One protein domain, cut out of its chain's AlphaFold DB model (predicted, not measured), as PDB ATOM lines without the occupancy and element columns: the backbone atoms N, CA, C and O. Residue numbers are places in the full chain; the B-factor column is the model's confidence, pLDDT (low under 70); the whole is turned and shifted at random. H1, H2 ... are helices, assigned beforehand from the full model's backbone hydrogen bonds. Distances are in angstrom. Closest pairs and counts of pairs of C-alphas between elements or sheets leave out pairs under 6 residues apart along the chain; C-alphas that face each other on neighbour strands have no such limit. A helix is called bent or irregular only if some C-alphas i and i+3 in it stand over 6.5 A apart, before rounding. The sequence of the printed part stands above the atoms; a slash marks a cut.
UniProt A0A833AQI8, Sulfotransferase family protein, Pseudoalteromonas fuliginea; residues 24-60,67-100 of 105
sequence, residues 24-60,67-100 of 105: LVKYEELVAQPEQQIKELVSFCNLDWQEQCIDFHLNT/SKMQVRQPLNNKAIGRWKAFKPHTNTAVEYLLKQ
ATOM      1  N   LEU A  24     -31.357 -26.557  45.615       95.50
ATOM      2  CA  LEU A  24     -32.361 -27.499  46.098       95.50
ATOM      3  C   LEU A  24     -33.115 -28.080  44.904       95.50
ATOM      4  O   LEU A  24     -33.592 -27.337  44.051       95.50
ATOM      5  N   VAL A  25     -33.217 -29.406  44.855       94.94
ATOM      6  CA  VAL A  25     -33.923 -30.133  43.796       94.94
ATOM      7  C   VAL A  25     -35.085 -30.881  44.428       94.94
ATOM      8  O   VAL A  25     -34.881 -31.744  45.285       94.94
ATOM      9  N   LYS A  26     -36.309 -30.549  44.017       92.12
ATOM     10  CA  LYS A  26     -37.504 -31.283  44.433       92.12
ATOM     11  C   LYS A  26     -37.657 -32.522  43.566       92.12
ATOM     12  O   LYS A  26     -37.651 -32.443  42.339       92.12
ATOM     13  N   TYR A  27     -37.798 -33.670  44.215       92.00
ATOM     14  CA  TYR A  27     -37.886 -34.952  43.526       92.00
ATOM     15  C   TYR A  27     -39.115 -35.022  42.612       92.00
ATOM     16  O   TYR A  27     -39.027 -35.522  41.494       92.00
ATOM     17  N   GLU A  28     -40.244 -34.490  43.071       92.25
ATOM     18  CA  GLU A  28     -41.513 -34.475  42.351       92.25
ATOM     19  C   GLU A  28     -41.415 -33.688  41.039       92.25
ATOM     20  O   GLU A  28     -41.857 -34.177  40.000       92.25
ATOM     21  N   GLU A  29     -40.776 -32.516  41.068       93.81
ATOM     22  CA  GLU A  29     -40.528 -31.697  39.876       93.81
ATOM     23  C   GLU A  29     -39.539 -32.398  38.933       93.81
ATOM     24  O   GLU A  29     -39.798 -32.490  37.732       93.81
ATOM     25  N   LEU A  30     -38.459 -32.978  39.477       94.50
ATOM     26  CA  LEU A  30     -37.452 -33.718  38.710       94.50
ATOM     27  C   LEU A  30     -38.062 -34.874  37.913       94.50
ATOM     28  O   LEU A  30     -37.757 -35.031  36.735       94.50
ATOM     29  N   VAL A  31     -38.915 -35.697  38.523       92.88
ATOM     30  CA  VAL A  31     -39.508 -36.836  37.804       92.88
ATOM     31  C   VAL A  31     -40.691 -36.451  36.917       92.88
ATOM     32  O   VAL A  31     -41.019 -37.210  36.007       92.88
ATOM     33  N   ALA A  32     -41.333 -35.306  37.168       92.88
ATOM     34  CA  ALA A  32     -42.396 -34.784  36.311       92.88
ATOM     35  C   ALA A  32     -41.843 -34.113  35.043       92.88
ATOM     36  O   ALA A  32     -42.465 -34.210  33.987       92.88
ATOM     37  N   GLN A  33     -40.691 -33.442  35.144       94.88
ATOM     38  CA  GLN A  33     -40.078 -32.662  34.062       94.88
ATOM     39  C   GLN A  33     -38.562 -32.937  33.963       94.88
ATOM     40  O   GLN A  33     -37.753 -32.018  34.112       94.88
ATOM     41  N   PRO A  34     -38.145 -34.193  33.710       94.00
ATOM     42  CA  PRO A  34     -36.748 -34.618  33.820       94.00
ATOM     43  C   PRO A  34     -35.786 -33.820  32.958       94.00
ATOM     44  O   PRO A  34     -34.757 -33.371  33.449       94.00
ATOM     45  N   GLU A  35     -36.111 -33.624  31.683       95.56
ATOM     46  CA  GLU A  35     -35.202 -32.956  30.759       95.56
ATOM     47  C   GLU A  35     -34.911 -31.519  31.184       95.56
ATOM     48  O   GLU A  35     -33.747 -31.133  31.283       95.56
ATOM     49  N   GLN A  36     -35.953 -30.754  31.508       96.81
ATOM     50  CA  GLN A  36     -35.797 -29.388  31.990       96.81
ATOM     51  C   GLN A  36     -34.999 -29.353  33.300       96.81
ATOM     52  O   GLN A  36     -33.997 -28.646  33.396       96.81
ATOM     53  N   GLN A  37     -35.408 -30.144  34.295       97.62
ATOM     54  CA  GLN A  37     -34.806 -30.112  35.629       97.62
ATOM     55  C   GLN A  37     -33.340 -30.567  35.621       97.62
ATOM     56  O   GLN A  37     -32.504 -29.993  36.323       97.62
ATOM     57  N   ILE A  38     -32.992 -31.562  34.799       97.19
ATOM     58  CA  ILE A  38     -31.616 -32.053  34.677       97.19
ATOM     59  C   ILE A  38     -30.761 -31.055  33.883       97.19
ATOM     60  O   ILE A  38     -29.629 -30.801  34.291       97.19
ATOM     61  N   LYS A  39     -31.285 -30.414  32.826       97.56
ATOM     62  CA  LYS A  39     -30.578 -29.319  32.128       97.56
ATOM     63  C   LYS A  39     -30.252 -28.163  33.070       97.56
ATOM     64  O   LYS A  39     -29.112 -27.702  33.108       97.56
ATOM     65  N   GLU A  40     -31.221 -27.733  33.876       97.62
ATOM     66  CA  GLU A  40     -31.010 -26.690  34.884       97.62
ATOM     67  C   GLU A  40     -29.996 -27.101  35.963       97.62
ATOM     68  O   GLU A  40     -29.265 -26.253  36.475       97.62
ATOM     69  N   LEU A  41     -29.954 -28.384  36.340       97.44
ATOM     70  CA  LEU A  41     -28.979 -28.913  37.296       97.44
ATOM     71  C   LEU A  41     -27.561 -28.940  36.711       97.44
ATOM     72  O   LEU A  41     -26.623 -28.488  37.361       97.44
ATOM     73  N   VAL A  42     -27.409 -29.433  35.483       98.06
ATOM     74  CA  VAL A  42     -26.123 -29.485  34.769       98.06
ATOM     75  C   VAL A  42     -25.572 -28.071  34.561       98.06
ATOM     76  O   VAL A  42     -24.414 -27.807  34.889       98.06
ATOM     77  N   SER A  43     -26.426 -27.136  34.132       97.94
ATOM     78  CA  SER A  43     -26.068 -25.723  33.983       97.94
ATOM     79  C   SER A  43     -25.665 -25.080  35.312       97.94
ATOM     80  O   SER A  43     -24.664 -24.371  35.362       97.94
ATOM     81  N   PHE A  44     -26.378 -25.373  36.405       98.06
ATOM     82  CA  PHE A  44     -26.013 -24.896  37.742       98.06
ATOM     83  C   PHE A  44     -24.606 -25.349  38.169       98.06
ATOM     84  O   PHE A  44     -23.885 -24.606  38.834       98.06
ATOM     85  N   CYS A  45     -24.192 -26.550  37.763       97.75
ATOM     86  CA  CYS A  45     -22.849 -27.069  38.011       97.75
ATOM     87  C   CYS A  45     -21.774 -26.508  37.059       97.75
ATOM     88  O   CYS A  45     -20.616 -26.904  37.185       97.75
ATOM     89  N   ASN A  46     -22.124 -25.598  36.140       97.81
ATOM     90  CA  ASN A  46     -21.257 -25.099  35.066       97.81
ATOM     91  C   ASN A  46     -20.677 -26.227  34.193       97.81
ATOM     92  O   ASN A  46     -19.504 -26.201  33.827       97.81
ATOM     93  N   LEU A  47     -21.497 -27.238  33.903       98.06
ATOM     94  CA  LEU A  47     -21.145 -28.358  33.035       98.06
ATOM     95  C   LEU A  47     -21.883 -28.251  31.698       98.06
ATOM     96  O   LEU A  47     -22.988 -27.710  31.629       98.06
ATOM     97  N   ASP A  48     -21.285 -28.808  30.649       97.81
ATOM     98  CA  ASP A  48     -21.921 -28.906  29.338       97.81
ATOM     99  C   ASP A  48     -23.010 -29.987  29.327       97.81
ATOM    100  O   ASP A  48     -22.883 -31.045  29.949       97.81
ATOM    101  N   TRP A  49     -24.091 -29.724  28.590       97.56
ATOM    102  CA  TRP A  49     -25.193 -30.670  28.436       97.56
ATOM    103  C   TRP A  49     -24.779 -31.923  27.656       97.56
ATOM    104  O   TRP A  49     -24.107 -31.841  26.629       97.56
ATOM    105  N   GLN A  50     -25.264 -33.079  28.112       96.94
ATOM    106  CA  GLN A  50     -25.096 -34.377  27.465       96.94
ATOM    107  C   GLN A  50     -26.432 -35.127  27.478       96.94
ATOM    108  O   GLN A  50     -27.068 -35.245  28.525       96.94
ATOM    109  N   GLU A  51     -26.861 -35.678  26.339       95.12
ATOM    110  CA  GLU A  51     -28.119 -36.446  26.245       95.12
ATOM    111  C   GLU A  51     -28.133 -37.655  27.197       95.12
ATOM    112  O   GLU A  51     -29.162 -37.999  27.782       95.12
ATOM    113  N   GLN A  52     -26.955 -38.224  27.463       95.25
ATOM    114  CA  GLN A  52     -26.745 -39.334  28.392       95.25
ATOM    115  C   GLN A  52     -27.152 -39.004  29.837       95.25
ATOM    116  O   GLN A  52     -27.339 -39.921  30.637       95.25
ATOM    117  N   CYS A  53     -27.321 -37.724  30.193       95.31
ATOM    118  CA  CYS A  53     -27.873 -37.330  31.490       95.31
ATOM    119  C   CYS A  53     -29.327 -37.803  31.677       95.31
ATOM    120  O   CYS A  53     -29.737 -38.062  32.809       95.31
ATOM    121  N   ILE A  54     -30.091 -37.963  30.591       94.75
ATOM    122  CA  ILE A  54     -31.444 -38.546  30.605       94.75
ATOM    123  C   ILE A  54     -31.378 -40.070  30.536       94.75
ATOM    124  O   ILE A  54     -32.079 -40.767  31.275       94.75
ATOM    125  N   ASP A  55     -30.450 -40.593  29.740       94.56
ATOM    126  CA  ASP A  55     -30.234 -42.027  29.565       94.56
ATOM    127  C   ASP A  55     -29.270 -42.635  30.597       94.56
ATOM    128  O   ASP A  55     -28.589 -43.630  30.335       94.56
ATOM    129  N   PHE A  56     -29.236 -42.087  31.818       92.94
ATOM    130  CA  PHE A  56     -28.313 -42.515  32.882       92.94
ATOM    131  C   PHE A  56     -28.395 -44.022  33.184       92.94
ATOM    132  O   PHE A  56     -27.407 -44.646  33.571       92.94
ATOM    133  N   HIS A  57     -29.573 -44.616  32.991       92.88
ATOM    134  CA  HIS A  57     -29.845 -46.032  33.216       92.88
ATOM    135  C   HIS A  57     -29.095 -46.962  32.240       92.88
ATOM    136  O   HIS A  57     -28.893 -48.136  32.564       92.88
ATOM    137  N   LEU A  58     -28.637 -46.443  31.091       94.31
ATOM    138  CA  LEU A  58     -27.819 -47.164  30.108       94.31
ATOM    139  C   LEU A  58     -26.330 -47.225  30.488       94.31
ATOM    140  O   LEU A  58     -25.580 -48.011  29.908       94.31
ATOM    141  N   ASN A  59     -25.883 -46.436  31.473       91.62
ATOM    142  CA  ASN A  59     -24.486 -46.421  31.908       91.62
ATOM    143  C   ASN A  59     -24.053 -47.808  32.417       91.62
ATOM    144  O   ASN A  59     -24.692 -48.393  33.292       91.62
ATOM    145  N   THR A  60     -22.952 -48.355  31.904       91.94
ATOM    146  CA  THR A  60     -22.478 -49.708  32.236       91.94
ATOM    147  C   THR A  60     -21.689 -49.785  33.545       91.94
ATOM    148  O   THR A  60     -21.558 -50.882  34.094       91.94
ATOM    149  N   SER A  67     -29.818 -49.364  46.298       85.56
ATOM    150  CA  SER A  67     -30.711 -48.864  45.248       85.56
ATOM    151  C   SER A  67     -30.345 -49.334  43.830       85.56
ATOM    152  O   SER A  67     -30.955 -48.865  42.869       85.56
ATOM    153  N   LYS A  68     -29.393 -50.270  43.660       89.31
ATOM    154  CA  LYS A  68     -28.888 -50.739  42.351       89.31
ATOM    155  C   LYS A  68     -29.988 -51.006  41.320       89.31
ATOM    156  O   LYS A  68     -29.912 -50.499  40.207       89.31
ATOM    157  N   MET A  69     -31.014 -51.776  41.686       87.44
ATOM    158  CA  MET A  69     -32.100 -52.110  40.758       87.44
ATOM    159  C   MET A  69     -32.926 -50.889  40.347       87.44
ATOM    160  O   MET A  69     -33.405 -50.845  39.222       87.44
ATOM    161  N   GLN A  70     -33.078 -49.897  41.228       87.62
ATOM    162  CA  GLN A  70     -33.839 -48.674  40.953       87.62
ATOM    163  C   GLN A  70     -33.065 -47.727  40.030       87.62
ATOM    164  O   GLN A  70     -33.644 -47.191  39.094       87.62
ATOM    165  N   VAL A  71     -31.756 -47.566  40.250       88.75
ATOM    166  CA  VAL A  71     -30.882 -46.699  39.432       88.75
ATOM    167  C   VAL A  71     -30.699 -47.249  38.008       88.75
ATOM    168  O   VAL A  71     -30.378 -46.512  37.086       88.75
ATOM    169  N   ARG A  72     -30.934 -48.549  37.803       91.50
ATOM    170  CA  ARG A  72     -30.878 -49.210  36.490       91.50
ATOM    171  C   ARG A  72     -32.190 -49.139  35.702       91.50
ATOM    172  O   ARG A  72     -32.340 -49.849  34.714       91.50
ATOM    173  N   GLN A  73     -33.151 -48.335  36.146       92.25
ATOM    174  CA  GLN A  73     -34.407 -48.097  35.439       92.25
ATOM    175  C   GLN A  73     -34.458 -46.651  34.937       92.25
ATOM    176  O   GLN A  73     -33.878 -45.778  35.588       92.25
ATOM    177  N   PRO A  74     -35.190 -46.374  33.842       92.06
ATOM    178  CA  PRO A  74     -35.501 -45.005  33.454       92.06
ATOM    179  C   PRO A  74     -36.135 -44.233  34.614       92.06
ATOM    180  O   PRO A  74     -36.839 -44.815  35.460       92.06
ATOM    181  N   LEU A  75     -35.921 -42.916  34.637       90.94
ATOM    182  CA  LEU A  75     -36.566 -42.051  35.618       90.94
ATOM    183  C   LEU A  75     -38.086 -42.239  35.547       90.94
ATOM    184  O   LEU A  75     -38.673 -42.283  34.466       90.94
ATOM    185  N   ASN A  76     -38.733 -42.399  36.697       89.69
ATOM    186  CA  ASN A  76     -40.168 -42.634  36.754       89.69
ATOM    187  C   ASN A  76     -40.778 -42.087  38.045       89.69
ATOM    188  O   ASN A  76     -40.126 -41.984  39.084       89.69
ATOM    189  N   ASN A  77     -42.075 -41.802  37.991       90.69
ATOM    190  CA  ASN A  77     -42.849 -41.261  39.105       90.69
ATOM    191  C   ASN A  77     -43.485 -42.345  39.999       90.69
ATOM    192  O   ASN A  77     -44.240 -42.011  40.908       90.69
ATOM    193  N   LYS A  78     -43.165 -43.640  39.815       88.38
ATOM    194  CA  LYS A  78     -43.825 -44.756  40.533       88.38
ATOM    195  C   LYS A  78     -43.642 -44.704  42.053       88.38
ATOM    196  O   LYS A  78     -44.328 -45.428  42.775       88.38
ATOM    197  N   ALA A  79     -42.652 -43.956  42.538       87.56
ATOM    198  CA  ALA A  79     -42.391 -43.768  43.962       87.56
ATOM    199  C   ALA A  79     -43.243 -42.652  44.594       87.56
ATOM    200  O   ALA A  79     -43.465 -42.688  45.807       87.56
ATOM    201  N   ILE A  80     -43.749 -41.707  43.793       90.62
ATOM    202  CA  ILE A  80     -44.565 -40.593  44.284       90.62
ATOM    203  C   ILE A  80     -45.846 -41.141  44.910       90.62
ATOM    204  O   ILE A  80     -46.506 -42.027  44.371       90.62
ATOM    205  N   GLY A  81     -46.182 -40.627  46.093       89.00
ATOM    206  CA  GLY A  81     -47.420 -40.971  46.786       89.00
ATOM    207  C   GLY A  81     -47.452 -42.355  47.438       89.00
ATOM    208  O   GLY A  81     -48.432 -42.654  48.114       89.00
ATOM    209  N   ARG A  82     -46.398 -43.184  47.345       90.88
ATOM    210  CA  ARG A  82     -46.357 -44.499  48.031       90.88
ATOM    211  C   ARG A  82     -46.579 -44.398  49.538       90.88
ATOM    212  O   ARG A  82     -47.170 -45.289  50.140       90.88
ATOM    213  N   TRP A  83     -46.145 -43.293  50.140       90.12
ATOM    214  CA  TRP A  83     -46.353 -43.017  51.559       90.12
ATOM    215  C   TRP A  83     -47.842 -42.949  51.941       90.12
ATOM    216  O   TRP A  83     -48.182 -43.236  53.087       90.12
ATOM    217  N   LYS A  84     -48.744 -42.636  50.994       90.50
ATOM    218  CA  LYS A  84     -50.189 -42.479  51.241       90.50
ATOM    219  C   LYS A  84     -50.849 -43.781  51.706       90.50
ATOM    220  O   LYS A  84     -51.811 -43.719  52.465       90.50
ATOM    221  N   ALA A  85     -50.291 -44.944  51.362       92.31
ATOM    222  CA  ALA A  85     -50.728 -46.233  51.912       92.31
ATOM    223  C   ALA A  85     -50.546 -46.323  53.442       92.31
ATOM    224  O   ALA A  85     -51.286 -47.028  54.119       92.31
ATOM    225  N   PHE A  86     -49.602 -45.561  54.000       92.31
ATOM    226  CA  PHE A  86     -49.321 -45.496  55.434       92.31
ATOM    227  C   PHE A  86     -49.970 -44.287  56.108       92.31
ATOM    228  O   PHE A  86     -49.761 -44.081  57.304       92.31
ATOM    229  N   LYS A  87     -50.772 -43.496  55.376       90.69
ATOM    230  CA  LYS A  87     -51.397 -42.263  55.872       90.69
ATOM    231  C   LYS A  87     -52.046 -42.415  57.261       90.69
ATOM    232  O   LYS A  87     -51.754 -41.552  58.091       90.69
ATOM    233  N   PRO A  88     -52.793 -43.499  57.581       92.88
ATOM    234  CA  PRO A  88     -53.376 -43.697  58.916       92.88
ATOM    235  C   PRO A  88     -52.369 -43.658  60.076       92.88
ATOM    236  O   PRO A  88     -52.739 -43.359  61.206       92.88
ATOM    237  N   HIS A  89     -51.089 -43.920  59.804       93.12
ATOM    238  CA  HIS A  89     -50.010 -43.953  60.791       93.12
ATOM    239  C   HIS A  89     -49.112 -42.704  60.760       93.12
ATOM    240  O   HIS A  89     -48.117 -42.640  61.480       93.12
ATOM    241  N   THR A  90     -49.434 -41.703  59.932       92.38
ATOM    242  CA  THR A  90     -48.579 -40.515  59.727       92.38
ATOM    243  C   THR A  90     -49.088 -39.233  60.381       92.38
ATOM    244  O   THR A  90     -48.355 -38.247  60.377       92.38
ATOM    245  N   ASN A  91     -50.285 -39.227  60.982       92.38
ATOM    246  CA  ASN A  91     -50.956 -38.000  61.447       92.38
ATOM    247  C   ASN A  91     -50.063 -37.114  62.326       92.38
ATOM    248  O   ASN A  91     -49.857 -35.946  62.010       92.38
ATOM    249  N   THR A  92     -49.426 -37.679  63.357       94.75
ATOM    250  CA  THR A  92     -48.529 -36.923  64.248       94.75
ATOM    251  C   THR A  92     -47.352 -36.286  63.503       94.75
ATOM    252  O   THR A  92     -46.917 -35.187  63.841       94.75
ATOM    253  N   ALA A  93     -46.813 -36.968  62.488       94.38
ATOM    254  CA  ALA A  93     -45.729 -36.434  61.671       94.38
ATOM    255  C   ALA A  93     -46.227 -35.313  60.747       94.38
ATOM    256  O   ALA A  93     -45.584 -34.267  60.682       94.38
ATOM    257  N   VAL A  94     -47.371 -35.516  60.088       93.75
ATOM    258  CA  VAL A  94     -48.003 -34.539  59.188       93.75
ATOM    259  C   VAL A  94     -48.337 -33.252  59.941       93.75
ATOM    260  O   VAL A  94     -47.894 -32.178  59.544       93.75
ATOM    261  N   GLU A  95     -49.036 -33.355  61.070       94.69
ATOM    262  CA  GLU A  95     -49.393 -32.202  61.903       94.69
ATOM    263  C   GLU A  95     -48.162 -31.431  62.381       94.69
ATOM    264  O   GLU A  95     -48.159 -30.199  62.397       94.69
ATOM    265  N   TYR A  96     -47.101 -32.146  62.770       96.00
ATOM    266  CA  TYR A  96     -45.857 -31.509  63.183       96.00
ATOM    267  C   TYR A  96     -45.214 -30.730  62.030       96.00
ATOM    268  O   TYR A  96     -44.825 -29.584  62.232       96.00
ATOM    269  N   LEU A  97     -45.110 -31.319  60.836       95.62
ATOM    270  CA  LEU A  97     -44.491 -30.670  59.675       95.62
ATOM    271  C   LEU A  97     -45.280 -29.440  59.210       95.62
ATOM    272  O   LEU A  97     -44.676 -28.388  58.996       95.62
ATOM    273  N   LEU A  98     -46.614 -29.525  59.182       95.06
ATOM    274  CA  LEU A  98     -47.480 -28.385  58.865       95.06
ATOM    275  C   LEU A  98     -47.299 -27.235  59.869       95.06
ATOM    276  O   LEU A  98     -47.178 -26.080  59.469       95.06
ATOM    277  N   LYS A  99     -47.177 -27.535  61.173       96.38
ATOM    278  CA  LYS A  99     -46.859 -26.524  62.205       96.38
ATOM    279  C   LYS A  99     -45.485 -25.873  62.026       96.38
ATOM    280  O   LYS A  99     -45.241 -24.825  62.613       96.38
ATOM    281  N   GLN A 100     -44.566 -26.495  61.289       95.88
ATOM    282  CA  GLN A 100     -43.264 -25.914  60.943       95.88
ATOM    283  C   GLN A 100     -43.289 -25.160  59.601       95.88
ATOM    284  O   GLN A 100     -42.238 -24.713  59.152       95.88
TER     285      GLN A 100
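This is residues 24 to 60 and 67 to 100 of the 105 residues of the protein "Sulfotransferase family protein" of Pseudoalteromonas fuliginea (UniProt A0A833AQI8). The model is a loose body with an arm of two short helices, H4 and H5, that sticks out from it and turns a corner between them. In the body, H2, the longest helix, makes a corner with the shorter H1, and the long unnamed stretch of residues 45 to 60 leads from H2 to the cut, with the short H3 away from both helices on the far side of the cut. The printed part has 71 residues with five named helices, H1, H2, H3, H4 and H5 in order along the chain, and no named strand; the class is all helix. The whole is loose, with a radius of gyration of the C-alphas of 16.1 A, and elongated, spanning 44 by 28 by 17 A, with the arm adding to the length.

H2 is residues 34 to 44, 15.0 A from first to last C-alpha, with C-alpha 34 at (-36.748, -34.618, 33.820). Before it, H1 is residues 27 to 32, 8.5 A long. Beyond the cut, H3 is residues 68 to 71, 5.4 A long. H4 is residues 82 to 89, 13.3 A long, beginning at C-alpha 82 at (-46.357, -44.499, 48.031). H4 is irregular: C-alphas 85 and 88 are 7.9 A apart. H5 is residues 91 to 99, 12.2 A long, ending at C-alpha 99 at (-46.859, -26.524, 62.205).

H2 and H1 touch only at the corner by their tight link, and only just, with 3 pairs of C-alphas within 8 A. Their closest C-alphas are those of Leu 30 and Gln 37, 5.4 A apart. They stand at a steep tilt of 53 degrees and run opposite ways. H3 is apart from H1, H2, H4 and H5. H4 and H5 meet only through their link, a tight one of 1 residue, and both are apart from H1 and H2. Every O i to N i+4 pair is within hydrogen-bond range in H1, H2 and H5; in H4 it is 1 of 4, beside 4 of 5 O i to N i+3 pairs, and H3 is too short for an O i to N i+4 pair.

The two C-alphas farthest apart, those of Asp 48 and Pro 88, are 45.6 A apart. Residues 82 to 100 stand free, and the body without them, 52 residues, spans 30 by 28 by 15 A. Residues 61 to 66 are not printed, and C-alphas 60 and 67 are 15.4 A apart across this cut, which lies in the link from H2 to H3. Of the links that are printed whole, that from H3 to H4 is short, with 10 residues, and no link is long. The mean pLDDT of the printed part is 93.6, and no printed residue is under 70.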